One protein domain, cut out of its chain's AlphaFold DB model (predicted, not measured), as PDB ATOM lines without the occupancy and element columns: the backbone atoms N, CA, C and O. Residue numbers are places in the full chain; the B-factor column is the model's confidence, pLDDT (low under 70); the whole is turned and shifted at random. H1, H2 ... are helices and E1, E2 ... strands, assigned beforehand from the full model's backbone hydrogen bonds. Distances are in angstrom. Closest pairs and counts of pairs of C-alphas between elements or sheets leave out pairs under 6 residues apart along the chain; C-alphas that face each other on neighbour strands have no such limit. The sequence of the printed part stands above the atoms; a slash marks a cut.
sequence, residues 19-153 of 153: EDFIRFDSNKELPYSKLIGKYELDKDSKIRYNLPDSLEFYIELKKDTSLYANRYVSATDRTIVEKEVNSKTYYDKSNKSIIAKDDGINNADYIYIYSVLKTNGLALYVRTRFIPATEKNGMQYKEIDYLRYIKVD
ATOM      1  N   GLU A  19      21.236  27.104  11.775       81.94
ATOM      2  CA  GLU A  19      20.210  26.583  12.691       81.94
ATOM      3  C   GLU A  19      20.520  26.783  14.181       81.94
ATOM      4  O   GLU A  19      19.593  26.855  14.982       81.94
ATOM      5  N   ASP A  20      21.792  26.963  14.563       89.56
ATOM      6  CA  ASP A  20      22.186  27.230  15.956       89.56
ATOM      7  C   ASP A  20      21.743  28.626  16.442       89.56
ATOM      8  O   ASP A  20      21.860  28.947  17.633       89.56
ATOM      9  N   PHE A  21      21.254  29.473  15.530       92.44
ATOM     10  CA  PHE A  21      20.908  30.863  15.788       92.44
ATOM     11  C   PHE A  21      19.535  31.182  15.214       92.44
ATOM     12  O   PHE A  21      19.326  31.207  14.003       92.44
ATOM     13  N   ILE A  22      18.599  31.527  16.092       92.25
ATOM     14  CA  ILE A  22      17.249  31.920  15.687       92.25
ATOM     15  C   ILE A  22      17.064  33.414  15.896       92.25
ATOM     16  O   ILE A  22      17.548  33.974  16.882       92.25
ATOM     17  N   ARG A  23      16.362  34.080  14.973       91.75
ATOM     18  CA  ARG A  23      16.017  35.491  15.164       91.75
ATOM     19  C   ARG A  23      15.222  35.617  16.459       91.75
ATOM     20  O   ARG A  23      14.324  34.813  16.708       91.75
ATOM     21  N   PHE A  24      15.573  36.600  17.287       92.75
ATOM     22  CA  PHE A  24      14.933  36.765  18.582       92.75
ATOM     23  C   PHE A  24      13.431  37.011  18.394       92.75
ATOM     24  O   PHE A  24      13.023  37.844  17.583       92.75
ATOM     25  N   ASP A  25      12.624  36.272  19.149       87.69
ATOM     26  CA  ASP A  25      11.165  36.305  19.071       87.69
ATOM     27  C   ASP A  25      10.631  37.701  19.426       87.69
ATOM     28  O   ASP A  25      10.866  38.221  20.522       87.69
ATOM     29  N   SER A  26       9.894  38.316  18.499       84.69
ATOM     30  CA  SER A  26       9.328  39.652  18.684       84.69
ATOM     31  C   SER A  26       8.310  39.713  19.826       84.69
ATOM     32  O   SER A  26       8.173  40.780  20.431       84.69
ATOM     33  N   ASN A  27       7.674  38.588  20.170       86.88
ATOM     34  CA  ASN A  27       6.695  38.484  21.254       86.88
ATOM     35  C   ASN A  27       7.342  38.373  22.639       86.88
ATOM     36  O   ASN A  27       6.687  38.641  23.646       86.88
ATOM     37  N   LYS A  28       8.619  37.983  22.716       90.44
ATOM     38  CA  LYS A  28       9.342  37.908  23.987       90.44
ATOM     39  C   LYS A  28       9.836  39.285  24.402       90.44
ATOM     40  O   LYS A  28      10.301  40.086  23.585       90.44
ATOM     41  N   GLU A  29       9.770  39.554  25.703       92.25
ATOM     42  CA  GLU A  29      10.346  40.774  26.246       92.25
ATOM     43  C   GLU A  29      11.874  40.729  26.131       92.25
ATOM     44  O   GLU A  29      12.528  39.769  26.539       92.25
ATOM     45  N   LEU A  30      12.445  41.794  25.572       94.06
ATOM     46  CA  LEU A  30      13.885  41.994  25.502       94.06
ATOM     47  C   LEU A  30      14.173  43.465  25.796       94.06
ATOM     48  O   LEU A  30      14.126  44.294  24.882       94.06
ATOM     49  N   PRO A  31      14.396  43.840  27.062       94.38
ATOM     50  CA  PRO A  31      14.742  45.212  27.388       94.38
ATOM     51  C   PRO A  31      16.158  45.523  26.890       94.38
ATOM     52  O   PRO A  31      17.031  44.654  26.887       94.38
ATOM     53  N   TYR A  32      16.409  46.783  26.514       94.38
ATOM     54  CA  TYR A  32      17.720  47.217  26.009       94.38
ATOM     55  C   TYR A  32      18.865  46.877  26.973       94.38
ATOM     56  O   TYR A  32      19.953  46.518  26.543       94.38
ATOM     57  N   SER A  33      18.606  46.902  28.283       95.31
ATOM     58  CA  SER A  33      19.586  46.547  29.312       95.31
ATOM     59  C   SER A  33      20.178  45.144  29.155       95.31
ATOM     60  O   SER A  33      21.325  44.933  29.535       95.31
ATOM     61  N   LYS A  34      19.444  44.194  28.560       95.25
ATOM     62  CA  LYS A  34      19.954  42.844  28.260       95.25
ATOM     63  C   LYS A  34      20.915  42.824  27.070       95.25
ATOM     64  O   LYS A  34      21.732  41.909  26.972       95.25
ATOM     65  N   LEU A  35      20.839  43.830  26.201       95.56
ATOM     66  CA  LEU A  35      21.712  43.998  25.038       95.56
ATOM     67  C   LEU A  35      23.028  44.687  25.394       95.56
ATOM     68  O   LEU A  35      23.983  44.592  24.643       95.56
ATOM     69  N   ILE A  36      23.099  45.383  26.527       96.25
ATOM     70  CA  ILE A  36      24.323  46.070  26.950       96.25
ATOM     71  C   ILE A  36      25.431  45.040  27.177       96.25
ATOM     72  O   ILE A  36      25.203  44.023  27.841       96.25
ATOM     73  N   GLY A  37      26.616  45.316  26.639       96.62
ATOM     74  CA  GLY A  37      27.793  44.460  26.759       96.62
ATOM     75  C   GLY A  37      28.628  44.406  25.484       96.62
ATOM     76  O   GLY A  37      28.298  45.036  24.474       96.62
ATOM     77  N   LYS A  38      29.717  43.636  25.558       96.94
ATOM     78  CA  LYS A  38      30.640  43.384  24.452       96.94
ATOM     79  C   LYS A  38      30.173  42.171  23.644       96.94
ATOM     80  O   LYS A  38      29.659  41.195  24.186       96.94
ATOM     81  N   TYR A  39      30.357  42.243  22.336       96.38
ATOM     82  CA  TYR A  39      30.061  41.186  21.383       96.38
ATOM     83  C   TYR A  39      31.260  41.003  20.463       96.38
ATOM     84  O   TYR A  39      31.728  41.969  19.867       96.38
ATOM     85  N   GLU A  40      31.735  39.775  20.310       95.75
ATOM     86  CA  GLU A  40      32.922  39.460  19.514       95.75
ATOM     87  C   GLU A  40      32.547  38.752  18.220       95.75
ATOM     88  O   GLU A  40      31.648  37.909  18.200       95.75
ATOM     89  N   LEU A  41      33.230  39.111  17.129       94.50
ATOM     90  CA  LEU A  41      33.012  38.489  15.831       94.50
ATOM     91  C   LEU A  41      33.386  37.014  15.902       94.50
ATOM     92  O   LEU A  41      34.512  36.650  16.252       94.50
ATOM     93  N   ASP A  42      32.435  36.168  15.539       92.94
ATOM     94  CA  ASP A  42      32.599  34.741  15.688       92.94
ATOM     95  C   ASP A  42      33.504  34.129  14.612       92.94
ATOM     96  O   ASP A  42      33.735  34.689  13.535       92.94
ATOM     97  N   LYS A  43      34.007  32.929  14.908       91.12
ATOM     98  CA  LYS A  43      34.939  32.215  14.032       91.12
ATOM     99  C   LYS A  43      34.359  31.944  12.642       91.12
ATOM    100  O   LYS A  43      35.075  32.067  11.658       91.12
ATOM    101  N   ASP A  44      33.073  31.609  12.552       90.62
ATOM    102  CA  ASP A  44      32.411  31.357  11.267       90.62
ATOM    103  C   ASP A  44      32.391  32.612  10.384       90.62
ATOM    104  O   ASP A  44      32.733  32.542   9.205       90.62
ATOM    105  N   SER A  45      32.077  33.782  10.951       91.56
ATOM    106  CA  SER A  45      32.173  35.040  10.209       91.56
ATOM    107  C   SER A  45      33.605  35.349   9.789       91.56
ATOM    108  O   SER A  45      33.806  35.811   8.667       91.56
ATOM    109  N   LYS A  46      34.603  35.075  10.640       92.25
ATOM    110  CA  LYS A  46      36.011  35.245  10.254       92.25
ATOM    111  C   LYS A  46      36.379  34.369   9.057       92.25
ATOM    112  O   LYS A  46      36.938  34.891   8.100       92.25
ATOM    113  N   ILE A  47      35.993  33.093   9.065       90.56
ATOM    114  CA  ILE A  47      36.248  32.157   7.959       90.56
ATOM    115  C   ILE A  47      35.558  32.631   6.674       90.56
ATOM    116  O   ILE A  47      36.237  32.873   5.679       90.56
ATOM    117  N   ARG A  48      34.239  32.879   6.712       88.25
ATOM    118  CA  ARG A  48      33.455  33.289   5.527       88.25
ATOM    119  C   ARG A  48      33.935  34.592   4.885       88.25
ATOM    120  O   ARG A  48      33.705  34.822   3.700       88.25
ATOM    121  N   TYR A  49      34.559  35.469   5.669       87.06
ATOM    122  CA  TYR A  49      35.098  36.746   5.195       87.06
ATOM    123  C   TYR A  49      36.622  36.726   5.024       87.06
ATOM    124  O   TYR A  49      37.197  37.770   4.720       87.06
ATOM    125  N   ASN A  50      37.267  35.563   5.178       89.25
ATOM    126  CA  ASN A  50      38.716  35.387   5.096       89.25
ATOM    127  C   ASN A  50      39.487  36.396   5.974       89.25
ATOM    128  O   ASN A  50      40.428  37.058   5.531       89.25
ATOM    129  N   LEU A  51      39.032  36.567   7.217       90.06
ATOM    130  CA  LEU A  51      39.624  37.480   8.190       90.06
ATOM    131  C   LEU A  51      40.714  36.767   8.999       90.06
ATOM    132  O   LEU A  51      40.527  35.608   9.374       90.06
ATOM    133  N   PRO A  52      41.821  37.448   9.343       89.19
ATOM    134  CA  PRO A  52      42.850  36.870  10.197       89.19
ATOM    135  C   PRO A  52      42.314  36.521  11.589       89.19
ATOM    136  O   PRO A  52      41.711  37.361  12.263       89.19
ATOM    137  N   ASP A  53      42.617  35.312  12.063       87.44
ATOM    138  CA  ASP A  53      42.231  34.867  13.407       87.44
ATOM    139  C   ASP A  53      42.838  35.746  14.513       87.44
ATOM    140  O   ASP A  53      42.189  35.969  15.536       87.44
ATOM    141  N   SER A  54      44.039  36.294  14.277       89.00
ATOM    142  CA  SER A  54      44.763  37.177  15.203       89.00
ATOM    143  C   SER A  54      44.137  38.562  15.374       89.00
ATOM    144  O   SER A  54      44.481  39.265  16.322       89.00
ATOM    145  N   LEU A  55      43.238  38.978  14.476       89.81
ATOM    146  CA  LEU A  55      42.556  40.261  14.590       89.81
ATOM    147  C   LEU A  55      41.289  40.124  15.436       89.81
ATOM    148  O   LEU A  55      40.423  39.274  15.201       89.81
ATOM    149  N   GLU A  56      41.164  41.013  16.417       91.38
ATOM    150  CA  GLU A  56      39.994  41.103  17.287       91.38
ATOM    151  C   GLU A  56      38.975  42.098  16.734       91.38
ATOM    152  O   GLU A  56      39.271  43.283  16.603       91.38
ATOM    153  N   PHE A  57      37.758  41.644  16.468       93.69
ATOM    154  CA  PHE A  57      36.654  42.500  16.042       93.69
ATOM    155  C   PHE A  57      35.574  42.436  17.107       93.69
ATOM    156  O   PHE A  57      35.075  41.347  17.403       93.69
ATOM    157  N   TYR A  58      35.202  43.580  17.675       94.06
ATOM    158  CA  TYR A  58      34.116  43.623  18.638       94.06
ATOM    159  C   TYR A  58      33.225  44.845  18.481       94.06
ATOM    160  O   TYR A  58      33.638  45.907  18.015       94.06
ATOM    161  N   ILE A  59      31.988  44.657  18.923       93.56
ATOM    162  CA  ILE A  59      30.968  45.683  19.068       93.56
ATOM    163  C   ILE A  59      30.601  45.752  20.543       93.56
ATOM    164  O   ILE A  59      30.429  44.725  21.189       93.56
ATOM    165  N   GLU A  60      30.447  46.948  21.086       95.19
ATOM    166  CA  GLU A  60      29.979  47.155  22.448       95.19
ATOM    167  C   GLU A  60      28.740  48.050  22.443       95.19
ATOM    168  O   GLU A  60      28.765  49.167  21.926       95.19
ATOM    169  N   LEU A  61      27.650  47.559  23.030       94.94
ATOM    170  CA  LEU A  61      26.431  48.332  23.250       94.94
ATOM    171  C   LEU A  61      26.459  48.920  24.657       94.94
ATOM    172  O   LEU A  61      26.582  48.183  25.639       94.94
ATOM    173  N   LYS A  62      26.327  50.242  24.764       95.00
ATOM    174  CA  LYS A  62      26.497  50.981  26.020       95.00
ATOM    175  C   LYS A  62      25.170  51.471  26.588       95.00
ATOM    176  O   LYS A  62      24.181  51.649  25.887       95.00
ATOM    177  N   LYS A  63      25.162  51.755  27.895       94.88
ATOM    178  CA  LYS A  63      23.978  52.226  28.644       94.88
ATOM    179  C   LYS A  63      23.303  53.458  28.039       94.88
ATOM    180  O   LYS A  63      22.088  53.586  28.133       94.88
ATOM    181  N   ASP A  64      24.075  54.342  27.418       93.06
ATOM    182  CA  ASP A  64      23.623  55.596  26.807       93.06
ATOM    183  C   ASP A  64      23.127  55.433  25.355       93.06
ATOM    184  O   ASP A  64      23.081  56.414  24.605       93.06
ATOM    185  N   THR A  65      22.827  54.191  24.965       91.00
ATOM    186  CA  THR A  65      22.428  53.751  23.624       91.00
ATOM    187  C   THR A  65      23.463  53.998  22.531       91.00
ATOM    188  O   THR A  65      23.120  54.006  21.346       91.00
ATOM    189  N   SER A  66      24.734  54.193  22.885       91.94
ATOM    190  CA  SER A  66      25.819  54.187  21.903       91.94
ATOM    191  C   SER A  66      26.258  52.766  21.543       91.94
ATOM    192  O   SER A  66      26.145  51.828  22.339       91.94
ATOM    193  N   LEU A  67      26.743  52.621  20.314       92.56
ATOM    194  CA  LEU A  67      27.436  51.453  19.804       92.56
ATOM    195  C   LEU A  67      28.873  51.860  19.534       92.56
ATOM    196  O   LEU A  67      29.135  52.786  18.763       92.56
ATOM    197  N   TYR A  68      29.787  51.142  20.165       91.75
ATOM    198  CA  TYR A  68      31.209  51.252  19.917       91.75
ATOM    199  C   TYR A  68      31.692  50.058  19.088       91.75
ATOM    200  O   TYR A  68      31.237  48.941  19.311       91.75
ATOM    201  N   ALA A  69      32.621  50.274  18.162       91.12
ATOM    202  CA  ALA A  69      33.344  49.206  17.475       91.12
ATOM    203  C   ALA A  69      34.823  49.584  17.359       91.12
ATOM    204  O   ALA A  69      35.122  50.721  17.002       91.12
ATOM    205  N   ASN A  70      35.743  48.660  17.652       89.44
ATOM    206  CA  ASN A  70      37.189  48.929  17.586       89.44
ATOM    207  C   ASN A  70      37.737  48.885  16.150       89.44
ATOM    208  O   ASN A  70      38.556  49.705  15.750       89.44
ATOM    209  N   ARG A  71      37.273  47.895  15.394       89.06
ATOM    210  CA  ARG A  71      37.488  47.673  13.970       89.06
ATOM    211  C   ARG A  71      36.288  46.907  13.454       89.06
ATOM    212  O   ARG A  71      35.641  46.169  14.201       89.06
ATOM    213  N   TYR A  72      35.984  47.066  12.182       88.38
ATOM    214  CA  TYR A  72      34.813  46.422  11.615       88.38
ATOM    215  C   TYR A  72      35.017  46.093  10.149       88.38
ATOM    216  O   TYR A  72      35.806  46.716   9.442       88.38
ATOM    217  N   VAL A  73      34.268  45.103   9.687       88.31
ATOM    218  CA  VAL A  73      34.114  44.853   8.260       88.31
ATOM    219  C   VAL A  73      32.994  45.755   7.756       88.31
ATOM    220  O   VAL A  73      31.868  45.704   8.254       88.31
ATOM    221  N   SER A  74      33.310  46.603   6.784       85.75
ATOM    222  CA  SER A  74      32.360  47.507   6.142       85.75
ATOM    223  C   SER A  74      31.197  46.712   5.553       85.75
ATOM    224  O   SER A  74      31.384  45.845   4.697       85.75
ATOM    225  N   ALA A  75      29.968  47.022   5.969       81.62
ATOM    226  CA  ALA A  75      28.788  46.364   5.418       81.62
ATOM    227  C   ALA A  75      28.554  46.721   3.939       81.62
ATOM    228  O   ALA A  75      27.789  46.033   3.267       81.62
ATOM    229  N   THR A  76      29.215  47.759   3.417       82.19
ATOM    230  CA  THR A  76      29.032  48.235   2.038       82.19
ATOM    231  C   THR A  76      29.891  47.466   1.033       82.19
ATOM    232  O   THR A  76      29.374  47.001   0.021       82.19
ATOM    233  N   ASP A  77      31.184  47.307   1.310       83.69
ATOM    234  CA  ASP A  77      32.169  46.733   0.376       83.69
ATOM    235  C   ASP A  77      32.958  45.545   0.960       83.69
ATOM    236  O   ASP A  77      33.715  44.878   0.250       83.69
ATOM    237  N   ARG A  78      32.718  45.213   2.237       85.00
ATOM    238  CA  ARG A  78      33.384  44.146   3.004       85.00
ATOM    239  C   ARG A  78      34.882  44.344   3.197       85.00
ATOM    240  O   ARG A  78      35.591  43.377   3.464       85.00
ATOM    241  N   THR A  79      35.362  45.574   3.069       87.44
ATOM    242  CA  THR A  79      36.729  45.928   3.456       87.44
ATOM    243  C   THR A  79      36.863  45.972   4.978       87.44
ATOM    244  O   THR A  79      35.887  46.225   5.691       87.44
ATOM    245  N   ILE A  80      38.065  45.706   5.489       89.06
ATOM    246  CA  ILE A  80      38.384  45.917   6.904       89.06
ATOM    247  C   ILE A  80      38.627  47.411   7.110       89.06
ATOM    248  O   ILE A  80      39.435  48.015   6.404       89.06
ATOM    249  N   VAL A  81      37.943  47.993   8.090       88.25
ATOM    250  CA  VAL A  81      38.139  49.378   8.512       88.25
ATOM    251  C   VAL A  81      38.824  49.382   9.876       88.25
ATOM    252  O   VAL A  81      38.225  49.018  10.890       88.25
ATOM    253  N   GLU A  82      40.086  49.814   9.896       86.81
ATOM    254  CA  GLU A  82      40.914  49.976  11.104       86.81
ATOM    255  C   GLU A  82      40.661  51.347  11.752       86.81
ATOM    256  O   GLU A  82      41.561  52.174  11.907       86.81
ATOM    257  N   LYS A  83      39.396  51.627  12.064       84.00
ATOM    258  CA  LYS A  83      38.982  52.856  12.737       84.00
ATOM    259  C   LYS A  83      37.935  52.532  13.787       84.00
ATOM    260  O   LYS A  83      36.989  51.789  13.521       84.00
ATOM    261  N   GLU A  84      38.072  53.178  14.936       86.81
ATOM    262  CA  GLU A  84      37.053  53.140  15.970       86.81
ATOM    263  C   GLU A  84      35.804  53.918  15.544       86.81
ATOM    264  O   GLU A  84      35.869  55.024  14.991       86.81
ATOM    265  N   VAL A  85      34.648  53.343  15.844       87.19
ATOM    266  CA  VAL A  85      33.347  53.980  15.654       87.19
ATOM    267  C   VAL A  85      32.680  54.107  17.002       87.19
ATOM    268  O   VAL A  85      32.639  53.156  17.774       87.19
ATOM    269  N   ASN A  86      32.113  55.281  17.257       89.00
ATOM    270  CA  ASN A  86      31.180  55.508  18.343       89.00
ATOM    271  C   ASN A  86      29.957  56.212  17.759       89.00
ATOM    272  O   ASN A  86      30.028  57.376  17.371       89.00
ATOM    273  N   SER A  87      28.861  55.474  17.645       87.31
ATOM    274  CA  SER A  87      27.641  55.917  16.977       87.31
ATOM    275  C   SER A  87      26.465  55.825  17.940       87.31
ATOM    276  O   SER A  87      26.333  54.869  18.708       87.31
ATOM    277  N   LYS A  88      25.575  56.822  17.908       89.44
ATOM    278  CA  LYS A  88      24.299  56.717  18.617       89.44
ATOM    279  C   LYS A  88      23.395  55.724  17.903       89.44
ATOM    280  O   LYS A  88      23.233  55.761  16.687       89.44
ATOM    281  N   THR A  89      22.741  54.875  18.683       89.81
ATOM    282  CA  THR A  89      21.802  53.884  18.165       89.81
ATOM    283  C   THR A  89      20.398  54.094  18.702       89.81
ATOM    284  O   THR A  89      20.179  54.738  19.733       89.81
ATOM    285  N   TYR A  90      19.438  53.537  17.975       90.25
ATOM    286  CA  TYR A  90      18.062  53.378  18.407       90.25
ATOM    287  C   TYR A  90      17.745  51.889  18.540       90.25
ATOM    288  O   TYR A  90      18.061  51.099  17.648       90.25
ATOM    289  N   TYR A  91      17.106  51.512  19.647       92.44
ATOM    290  CA  TYR A  91      16.605  50.158  19.840       92.44
ATOM    291  C   TYR A  91      15.149  50.064  19.386       92.44
ATOM    292  O   TYR A  91      14.243  50.578  20.050       92.44
ATOM    293  N   ASP A  92      14.928  49.371  18.274       91.38
ATOM    294  CA  ASP A  92      13.598  49.050  17.782       91.38
ATOM    295  C   ASP A  92      13.071  47.796  18.491       91.38
ATOM    296  O   ASP A  92      13.372  46.650  18.139       91.38
ATOM    297  N   LYS A  93      12.249  48.036  19.514       88.94
ATOM    298  CA  LYS A  93      11.595  46.985  20.300       88.94
ATOM    299  C   LYS A  93      10.670  46.106  19.457       88.94
ATOM    300  O   LYS A  93      10.529  44.926  19.782       88.94
ATOM    301  N   SER A  94      10.042  46.649  18.417       88.06
ATOM    302  CA  SER A  94       9.070  45.924  17.593       88.06
ATOM    303  C   SER A  94       9.777  44.899  16.710       88.06
ATOM    304  O   SER A  94       9.399  43.731  16.693       88.06
ATOM    305  N   ASN A  95      10.860  45.315  16.049       87.38
ATOM    306  CA  ASN A  95      11.626  44.451  15.145       87.38
ATOM    307  C   ASN A  95      12.759  43.667  15.817       87.38
ATOM    308  O   ASN A  95      13.408  42.854  15.143       87.38
ATOM    309  N   LYS A  96      12.992  43.914  17.117       90.69
ATOM    310  CA  LYS A  96      14.109  43.368  17.904       90.69
ATOM    311  C   LYS A  96      15.428  43.585  17.165       90.69
ATOM    312  O   LYS A  96      16.171  42.652  16.852       90.69
ATOM    313  N   SER A  97      15.681  44.846  16.843       92.06
ATOM    314  CA  SER A  97      16.846  45.277  16.081       92.06
ATOM    315  C   SER A  97      17.423  46.569  16.641       92.06
ATOM    316  O   SER A  97      16.773  47.325  17.364       92.06
ATOM    317  N   ILE A  98      18.683  46.806  16.306       91.56
ATOM    318  CA  ILE A  98      19.403  48.032  16.615       91.56
ATOM    319  C   ILE A  98      19.654  48.749  15.297       91.56
ATOM    320  O   ILE A  98      20.100  48.144  14.322       91.56
ATOM    321  N   ILE A  99      19.350  50.040  15.282       88.38
ATOM    322  CA  ILE A  99      19.573  50.919  14.141       88.38
ATOM    323  C   ILE A  99      20.707  51.861  14.527       88.38
ATOM    324  O   ILE A  99      20.557  52.657  15.459       88.38
ATOM    325  N   ALA A 100      21.846  51.749  13.847       80.25
ATOM    326  CA  ALA A 100      22.952  52.684  14.018       80.25
ATOM    327  C   ALA A 100      22.679  53.963  13.212       80.25
ATOM    328  O   ALA A 100      22.299  53.884  12.044       80.25
ATOM    329  N   LYS A 101      22.845  55.134  13.835       71.56
ATOM    330  CA  LYS A 101      22.801  56.436  13.147       71.56
ATOM    331  C   LYS A 101      24.213  56.833  12.716       71.56
ATOM    332  O   LYS A 101      25.147  56.458  13.407       71.56
ATOM    333  N   ASP A 102      24.353  57.599  11.635       61.78
ATOM    334  CA  ASP A 102      25.612  58.210  11.157       61.78
ATOM    335  C   ASP A 102      26.774  57.223  10.925       61.78
ATOM    336  O   ASP A 102      27.344  56.720  11.883       61.78
ATOM    337  N   ASP A 103      27.138  56.950   9.663       59.69
ATOM    338  CA  ASP A 103      28.308  56.174   9.174       59.69
ATOM    339  C   ASP A 103      28.690  54.843   9.880       59.69
ATOM    340  O   ASP A 103      29.618  54.185   9.420       59.69
ATOM    341  N   GLY A 104      27.943  54.385  10.898       59.50
ATOM    342  CA  GLY A 104      28.313  53.462  11.986       59.50
ATOM    343  C   GLY A 104      29.270  52.317  11.640       59.50
ATOM    344  O   GLY A 104      30.437  52.528  11.341       59.50
ATOM    345  N   ILE A 105      28.798  51.067  11.679       65.38
ATOM    346  CA  ILE A 105      29.465  49.956  10.970       65.38
ATOM    347  C   ILE A 105      29.031  50.068   9.500       65.38
ATOM    348  O   ILE A 105      28.267  49.265   8.975       65.38
ATOM    349  N   ASN A 106      29.396  51.201   8.902       58.56
ATOM    350  CA  ASN A 106      29.238  51.634   7.518       58.56
ATOM    351  C   ASN A 106      28.027  51.059   6.759       58.56
ATOM    352  O   ASN A 106      28.148  50.106   5.981       58.56
ATOM    353  N   ASN A 107      26.865  51.688   6.966       62.56
ATOM    354  CA  ASN A 107      25.585  51.395   6.305       62.56
ATOM    355  C   ASN A 107      24.955  50.023   6.601       62.56
ATOM    356  O   ASN A 107      24.181  49.501   5.789       62.56
ATOM    357  N   ALA A 108      25.253  49.422   7.752       65.50
ATOM    358  CA  ALA A 108      24.412  48.356   8.276       65.50
ATOM    359  C   ALA A 108      23.025  48.935   8.620       65.50
ATOM    360  O   ALA A 108      22.822  49.441   9.721       65.50
ATOM    361  N   ASP A 109      22.084  48.887   7.666       68.19
ATOM    362  CA  ASP A 109      20.734  49.460   7.816       68.19
ATOM    363  C   ASP A 109      20.036  48.938   9.093       68.19
ATOM    364  O   ASP A 109      19.337  49.681   9.779       68.19
ATOM    365  N   TYR A 110      20.268  47.666   9.439       83.31
ATOM    366  CA  TYR A 110      19.788  47.032  10.666       83.31
ATOM    367  C   TYR A 110      20.823  46.056  11.227       83.31
ATOM    368  O   TYR A 110      21.435  45.279  10.487       83.31
ATOM    369  N   ILE A 111      20.937  46.041  12.554       91.44
ATOM    370  CA  ILE A 111      21.590  44.977  13.316       91.44
ATOM    371  C   ILE A 111      20.485  44.154  13.974       91.44
ATOM    372  O   ILE A 111      19.781  44.633  14.864       91.44
ATOM    373  N   TYR A 112      20.298  42.921  13.518       92.62
ATOM    374  CA  TYR A 112      19.264  42.041  14.058       92.62
ATOM    375  C   TYR A 112      19.759  41.308  15.297       92.62
ATOM    376  O   TYR A 112      20.932  40.947  15.388       92.62
ATOM    377  N   ILE A 113      18.849  41.053  16.233       94.94
ATOM    378  CA  ILE A 113      19.157  40.317  17.455       94.94
ATOM    379  C   ILE A 113      18.725  38.863  17.280       94.94
ATOM    380  O   ILE A 113      17.605  38.581  16.852       94.94
ATOM    381  N   TYR A 114      19.629  37.946  17.602       95.00
ATOM    382  CA  TYR A 114      19.432  36.503  17.525       95.00
ATOM    383  C   TYR A 114      19.676  35.865  18.894       95.00
ATOM    384  O   TYR A 114      20.510  36.338  19.668       95.00
ATOM    385  N   SER A 115      18.962  34.781  19.180       93.94
ATOM    386  CA  SER A 115      19.252  33.882  20.297       93.94
ATOM    387  C   SER A 115      20.217  32.792  19.844       93.94
ATOM    388  O   SER A 115      20.037  32.210  18.775       93.94
ATOM    389  N   VAL A 116      21.204  32.482  20.681       93.38
ATOM    390  CA  VAL A 116      22.113  31.345  20.496       93.38
ATOM    391  C   VAL A 116      21.492  30.129  21.173       93.38
ATOM    392  O   VAL A 116      21.397  30.101  22.398       93.38
ATOM    393  N   LEU A 117      21.056  29.123  20.413       90.44
ATOM    394  CA  LEU A 117      20.268  28.007  20.959       90.44
ATOM    395  C   LEU A 117      21.019  27.211  22.033       90.44
ATOM    396  O   LEU A 117      20.445  26.863  23.062       90.44
ATOM    397  N   LYS A 118      22.312  26.957  21.813       88.31
ATOM    398  CA  LYS A 118      23.142  26.116  22.693       88.31
ATOM    399  C   LYS A 118      23.389  26.725  24.071       88.31
ATOM    400  O   LYS A 118      23.501  25.993  25.047       88.31
ATOM    401  N   THR A 119      23.502  28.048  24.148       87.81
ATOM    402  CA  THR A 119      23.876  28.759  25.383       87.81
ATOM    403  C   THR A 119      22.763  29.648  25.922       87.81
ATOM    404  O   THR A 119      22.924  30.254  26.975       87.81
ATOM    405  N   ASN A 120      21.647  29.766  25.195       84.25
ATOM    406  CA  ASN A 120      20.624  30.789  25.412       84.25
ATOM    407  C   ASN A 120      21.206  32.224  25.463       84.25
ATOM    408  O   ASN A 120      20.643  33.118  26.095       84.25
ATOM    409  N   GLY A 121      22.356  32.434  24.813       92.81
ATOM    410  CA  GLY A 121      23.016  33.729  24.698       92.81
ATOM    411  C   GLY A 121      22.386  34.611  23.621       92.81
ATOM    412  O   GLY A 121      21.430  34.224  22.944       92.81
ATOM    413  N   LEU A 122      22.956  35.800  23.429       95.88
ATOM    414  CA  LEU A 122      22.552  36.724  22.371       95.88
ATOM    415  C   LEU A 122      23.652  36.869  21.323       95.88
ATOM    416  O   LEU A 122      24.841  36.868  21.640       95.88
ATOM    417  N   ALA A 123      23.234  37.066  20.080       95.94
ATOM    418  CA  ALA A 123      24.104  37.425  18.978       95.94
ATOM    419  C   ALA A 123      23.543  38.630  18.217       95.94
ATOM    420  O   ALA A 123      22.328  38.801  18.093       95.94
ATOM    421  N   LEU A 124      24.444  39.454  17.695       94.62
ATOM    422  CA  LEU A 124      24.146  40.562  16.803       94.62
ATOM    423  C   LEU A 124      24.513  40.163  15.380       94.62
ATOM    424  O   LEU A 124      25.639  39.753  15.102       94.62
ATOM    425  N   TYR A 125      23.549  40.297  14.482       93.88
ATOM    426  CA  TYR A 125      23.694  40.005  13.066       93.88
ATOM    427  C   TYR A 125      23.752  41.316  12.293       93.88
ATOM    428  O   TYR A 125      22.734  41.982  12.097       93.88
ATOM    429  N   VAL A 126      24.953  41.679  11.848       91.88
ATOM    430  CA  VAL A 126      25.205  42.875  11.041       91.88
ATOM    431  C   VAL A 126      25.103  42.489   9.570       91.88
ATOM    432  O   VAL A 126      25.927  41.729   9.059       91.88
ATOM    433  N   ARG A 127      24.064  42.981   8.889       88.44
ATOM    434  CA  ARG A 127      23.801  42.673   7.478       88.44
ATOM    435  C   ARG A 127      24.821  43.345   6.569       88.44
ATOM    436  O   ARG A 127      24.987  44.558   6.638       88.44
ATOM    437  N   THR A 128      25.419  42.588   5.655       87.00
ATOM    438  CA  THR A 128      26.232  43.134   4.564       87.00
ATOM    439  C   THR A 128      25.398  43.311   3.298       87.00
ATOM    440  O   THR A 128      24.431  42.584   3.041       87.00
ATOM    441  N   ARG A 129      25.736  44.328   2.508       85.94
ATOM    442  CA  ARG A 129      25.025  44.675   1.280       85.94
ATOM    443  C   ARG A 129      25.349  43.688   0.161       85.94
ATOM    444  O   ARG A 129      26.407  43.054   0.124       85.94
ATOM    445  N   PHE A 130      24.387  43.573  -0.750       88.12
ATOM    446  CA  PHE A 130      24.576  42.932  -2.042       88.12
ATOM    447  C   PHE A 130      25.567  43.748  -2.875       88.12
ATOM    448  O   PHE A 130      25.432  44.970  -2.954       88.12
ATOM    449  N   ILE A 131      26.522  43.075  -3.513       88.62
ATOM    450  CA  ILE A 131      27.474  43.696  -4.434       88.62
ATOM    451  C   ILE A 131      27.278  43.049  -5.813       88.62
ATOM    452  O   ILE A 131      27.635  41.878  -5.974       88.62
ATOM    453  N   PRO A 132      26.700  43.760  -6.800       90.69
ATOM    454  CA  PRO A 132      26.562  43.237  -8.157       90.69
ATOM    455  C   PRO A 132      27.922  43.160  -8.858       90.69
ATOM    456  O   PRO A 132      28.776  44.023  -8.647       90.69
ATOM    457  N   ALA A 133      28.099  42.184  -9.754       93.31
ATOM    458  CA  ALA A 133      29.244  42.171 -10.661       93.31
ATOM    459  C   ALA A 133      29.133  43.333 -11.652       93.31
ATOM    460  O   ALA A 133      28.166  43.418 -12.409       93.31
ATOM    461  N   THR A 134      30.118  44.227 -11.643       93.19
ATOM    462  CA  THR A 134      30.201  45.363 -12.567       93.19
ATOM    463  C   THR A 134      31.636  45.528 -13.051       93.19
ATOM    464  O   THR A 134      32.579  45.174 -12.350       93.19
ATOM    465  N   GLU A 135      31.850  46.133 -14.217       91.81
ATOM    466  CA  GLU A 135      33.218  46.422 -14.677       91.81
ATOM    467  C   GLU A 135      33.978  47.315 -13.678       91.81
ATOM    468  O   GLU A 135      35.152  47.083 -13.393       91.81
ATOM    469  N   LYS A 136      33.278  48.269 -13.047       88.69
ATOM    470  CA  LYS A 136      33.837  49.191 -12.044       88.69
ATOM    471  C   LYS A 136      34.448  48.481 -10.827       88.69
ATOM    472  O   LYS A 136      35.374  49.020 -10.230       88.69
ATOM    473  N   ASN A 137      33.933  47.312 -10.443       85.50
ATOM    474  CA  ASN A 137      34.453  46.525  -9.319       85.50
ATOM    475  C   ASN A 137      35.204  45.262  -9.763       85.50
ATOM    476  O   ASN A 137      35.344  44.330  -8.974       85.50
ATOM    477  N   GLY A 138      35.668  45.213 -11.018       89.56
ATOM    478  CA  GLY A 138      36.402  44.063 -11.542       89.56
ATOM    479  C   GLY A 138      35.566  42.783 -11.570       89.56
ATOM    480  O   GLY A 138      36.095  41.705 -11.314       89.56
ATOM    481  N   MET A 139      34.260  42.898 -11.839       88.69
ATOM    482  CA  MET A 139      33.305  41.784 -11.875       88.69
ATOM    483  C   MET A 139      33.140  41.052 -10.534       88.69
ATOM    484  O   MET A 139      32.759  39.883 -10.493       88.69
ATOM    485  N   GLN A 140      33.380  41.738  -9.414       85.56
ATOM    486  CA  GLN A 140      33.169  41.168  -8.088       85.56
ATOM    487  C   GLN A 140      31.668  41.044  -7.778       85.56
ATOM    488  O   GLN A 140      30.961  42.042  -7.659       85.56
ATOM    489  N   TYR A 141      31.194  39.812  -7.586       87.44
ATOM    490  CA  TYR A 141      29.827  39.499  -7.162       87.44
ATOM    491  C   TYR A 141      29.807  38.997  -5.717       87.44
ATOM    492  O   TYR A 141      30.580  38.102  -5.372       87.44
ATOM    493  N   LYS A 142      28.914  39.536  -4.874       87.44
ATOM    494  CA  LYS A 142      28.673  39.026  -3.513       87.44
ATOM    495  C   LYS A 142      27.194  39.110  -3.125       87.44
ATOM    496  O   LYS A 142      26.616  40.197  -3.083       87.44
ATOM    497  N   GLU A 143      26.598  37.974  -2.768       88.50
ATOM    498  CA  GLU A 143      25.238  37.911  -2.210       88.50
ATOM    499  C   GLU A 143      25.140  38.527  -0.815       88.50
ATOM    500  O   GLU A 143      26.128  38.548  -0.095       88.50
ATOM    501  N   ILE A 144      23.945  38.952  -0.390       87.88
ATOM    502  CA  ILE A 144      23.689  39.398   0.994       87.88
ATOM    503  C   ILE A 144      24.122  38.326   1.994       87.88
ATOM    504  O   ILE A 144      23.751  37.160   1.866       87.88
ATOM    505  N   ASP A 145      24.817  38.757   3.039       89.31
ATOM    506  CA  ASP A 145      25.278  37.893   4.116       89.31
ATOM    507  C   ASP A 145      25.290  38.661   5.453       89.31
ATOM    508  O   ASP A 145      24.880  39.823   5.510       89.31
ATOM    509  N   TYR A 146      25.724  38.024   6.540       91.19
ATOM    510  CA  TYR A 146      25.794  38.634   7.868       91.19
ATOM    511  C   TYR A 146      27.135  38.363   8.548       91.19
ATOM    512  O   TYR A 146      27.684  37.259   8.469       91.19
ATOM    513  N   LEU A 147      27.632  39.379   9.249       92.00
ATOM    514  CA  LEU A 147      28.660  39.241  10.272       92.00
ATOM    515  C   LEU A 147      27.958  38.984  11.600       92.00
ATOM    516  O   LEU A 147      27.044  39.723  11.980       92.00
ATOM    517  N   ARG A 148      28.373  37.932  12.292       94.00
ATOM    518  CA  ARG A 148      27.772  37.487  13.540       94.00
ATOM    519  C   ARG A 148      28.705  37.797  14.698       94.00
ATOM    520  O   ARG A 148      29.813  37.276  14.771       94.00
ATOM    521  N   TYR A 149      28.222  38.623  15.616       94.69
ATOM    522  CA  TYR A 149      28.922  38.956  16.847       94.69
ATOM    523  C   TYR A 149      28.209  38.295  18.022       94.69
ATOM    524  O   TYR A 149      27.018  38.526  18.228       94.69
ATOM    525  N   ILE A 150      28.906  37.460  18.782       95.94
ATOM    526  CA  ILE A 150      28.347  36.721  19.918       95.94
ATOM    527  C   ILE A 150      28.651  37.497  21.190       95.94
ATOM    528  O   ILE A 150      29.768  37.979  21.360       95.94
ATOM    529  N   LYS A 151      27.658  37.639  22.074       96.88
ATOM    530  CA  LYS A 151      27.859  38.323  23.350       96.88
ATOM    531  C   LYS A 151      28.910  37.586  24.179       96.88
ATOM    532  O   LYS A 151      28.803  36.372  24.345       96.88
ATOM    533  N   VAL A 152      29.880  38.327  24.695       93.75
ATOM    534  CA  VAL A 152      30.876  37.843  25.652       93.75
ATOM    535  C   VAL A 152      30.635  38.602  26.956       93.75
ATOM    536  O   VAL A 152      30.605  39.835  26.955       93.75
ATOM    537  N   ASP A 153      30.305  37.867  28.018       70.06
ATOM    538  CA  ASP A 153      29.994  38.433  29.338       70.06
ATOM    539  C   ASP A 153      31.258  38.912  30.069       70.06
ATOM    540  O   ASP A 153      32.294  38.210  29.991       70.06
TER     541      ASP A 153
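AT A GLANCE: This is residues 19 to 153 of the 153 residues of an uncharacterized protein of Empedobacter falsenii (UniProt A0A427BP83). Picture a small closed barrel of eight antiparallel strands, E2 to E9, with E1 paired onto E7 as an extra strand outside the ring, two short helices, H1 and H2, on the barrel's outside, and one long loop, residues 129 to 144 between E8 and E9, reaching away from it. Round the ring run E2, E3, E4, E5, E6, E7, E8 and E9, and E9 closes it back to E2. The 135 printed residues hold nine named strands and two named helices, in the order E1 H1 E2 H2 E3 E4 E5 E6 E7 E8 E9; the class is mostly strand, though only 60 residues, under half, are in named elements. The whole is compact, with a radius of gyration of the C-alphas of 14.8 A and spans of 47 by 32 by 31 A.

IN THESE COORDINATES: Begin with the barrel: find C-alpha 37 at (27.793, 44.460, 26.759), where E2, residues 37 to 41, starts its 13.5 A. E3 is residues 58 to 61, and E4 is residues 66 to 69. E5, residues 85 to 92, measures 20.5 A and bends by 52 degrees at residue 88. E6 is residues 97 to 100, and E7, residues 111 to 116, measures 15.4 A. E8, residues 121 to 128, covers 22.5 A. E9, residues 145 to 152, runs 22.3 A and ends at C-alpha 152, (30.876, 37.843, 25.652). Outside the ring look for E1, residues 21 to 23, beginning at C-alpha 21, (20.908, 30.863, 15.788). H1 is residues 32 to 35, and H2 is residues 43 to 48.

HOW THE PARTS SIT: Look first at E8 and E9, antiparallel at 151 degrees: N 124 and O 149 are 2.8 A apart, and N 147 and O 126 are 2.9 A apart. Where the ring closes, E9 and E2 are antiparallel, with N 150 and O 40 at 2.8 A. On the other side of E2 lies E3, with N 39 and O 59 at 2.7 A. From E3 to E9 the strands form a meander, each the antiparallel neighbour of the one before, and each two in succession form a hairpin. In the hairpin E3 and E4, N 60 and O 68 are 2.8 A apart. The pairing of E5 is staggered: its residues 85 to 88 pair with E4, N 67 and O 87 at 2.8 A, and its residues 89 to 92 pair with E6, N 90 and O 99 at 2.9 A. E6 and E7 have N 98 and O 111 at 2.8 A; E7 and E8 have N 114 and O 123 at 2.9 A. E1 and E6 lie on one side of E7 and E8 on the other side; between E1 and E7, N 115 and O 22 are 2.8 A apart. H1 is on the barrel, outside it, over none of the strands, at a height over the sheet of 7.6 A; the closest C-alphas of H1 and E3 are those of Leu 35 and Leu 61, 6.7 A apart. H2 is on the barrel too, and its closest C-alpha pair with E9 is Ser 45 and Leu 147, at 5.5 A. H1 and H2 are apart. In H2 every O i to N i+4 pair is within hydrogen-bond range; H1 is too short for such a pair.

THE WHOLE: Follow the printed part from residue 19 to residue 153, the chain's last residue, and you meet no cut. The two C-alphas farthest apart are those of Glu 29 and Glu 135, 47.2 A. The links E4 to E5 and E8 to E9 are long; within the former, residues 72 to 73 pair antiparallel with residues 80 to 81. The mean pLDDT of the printed part is 88.6, and residues 102 to 109 are under 70.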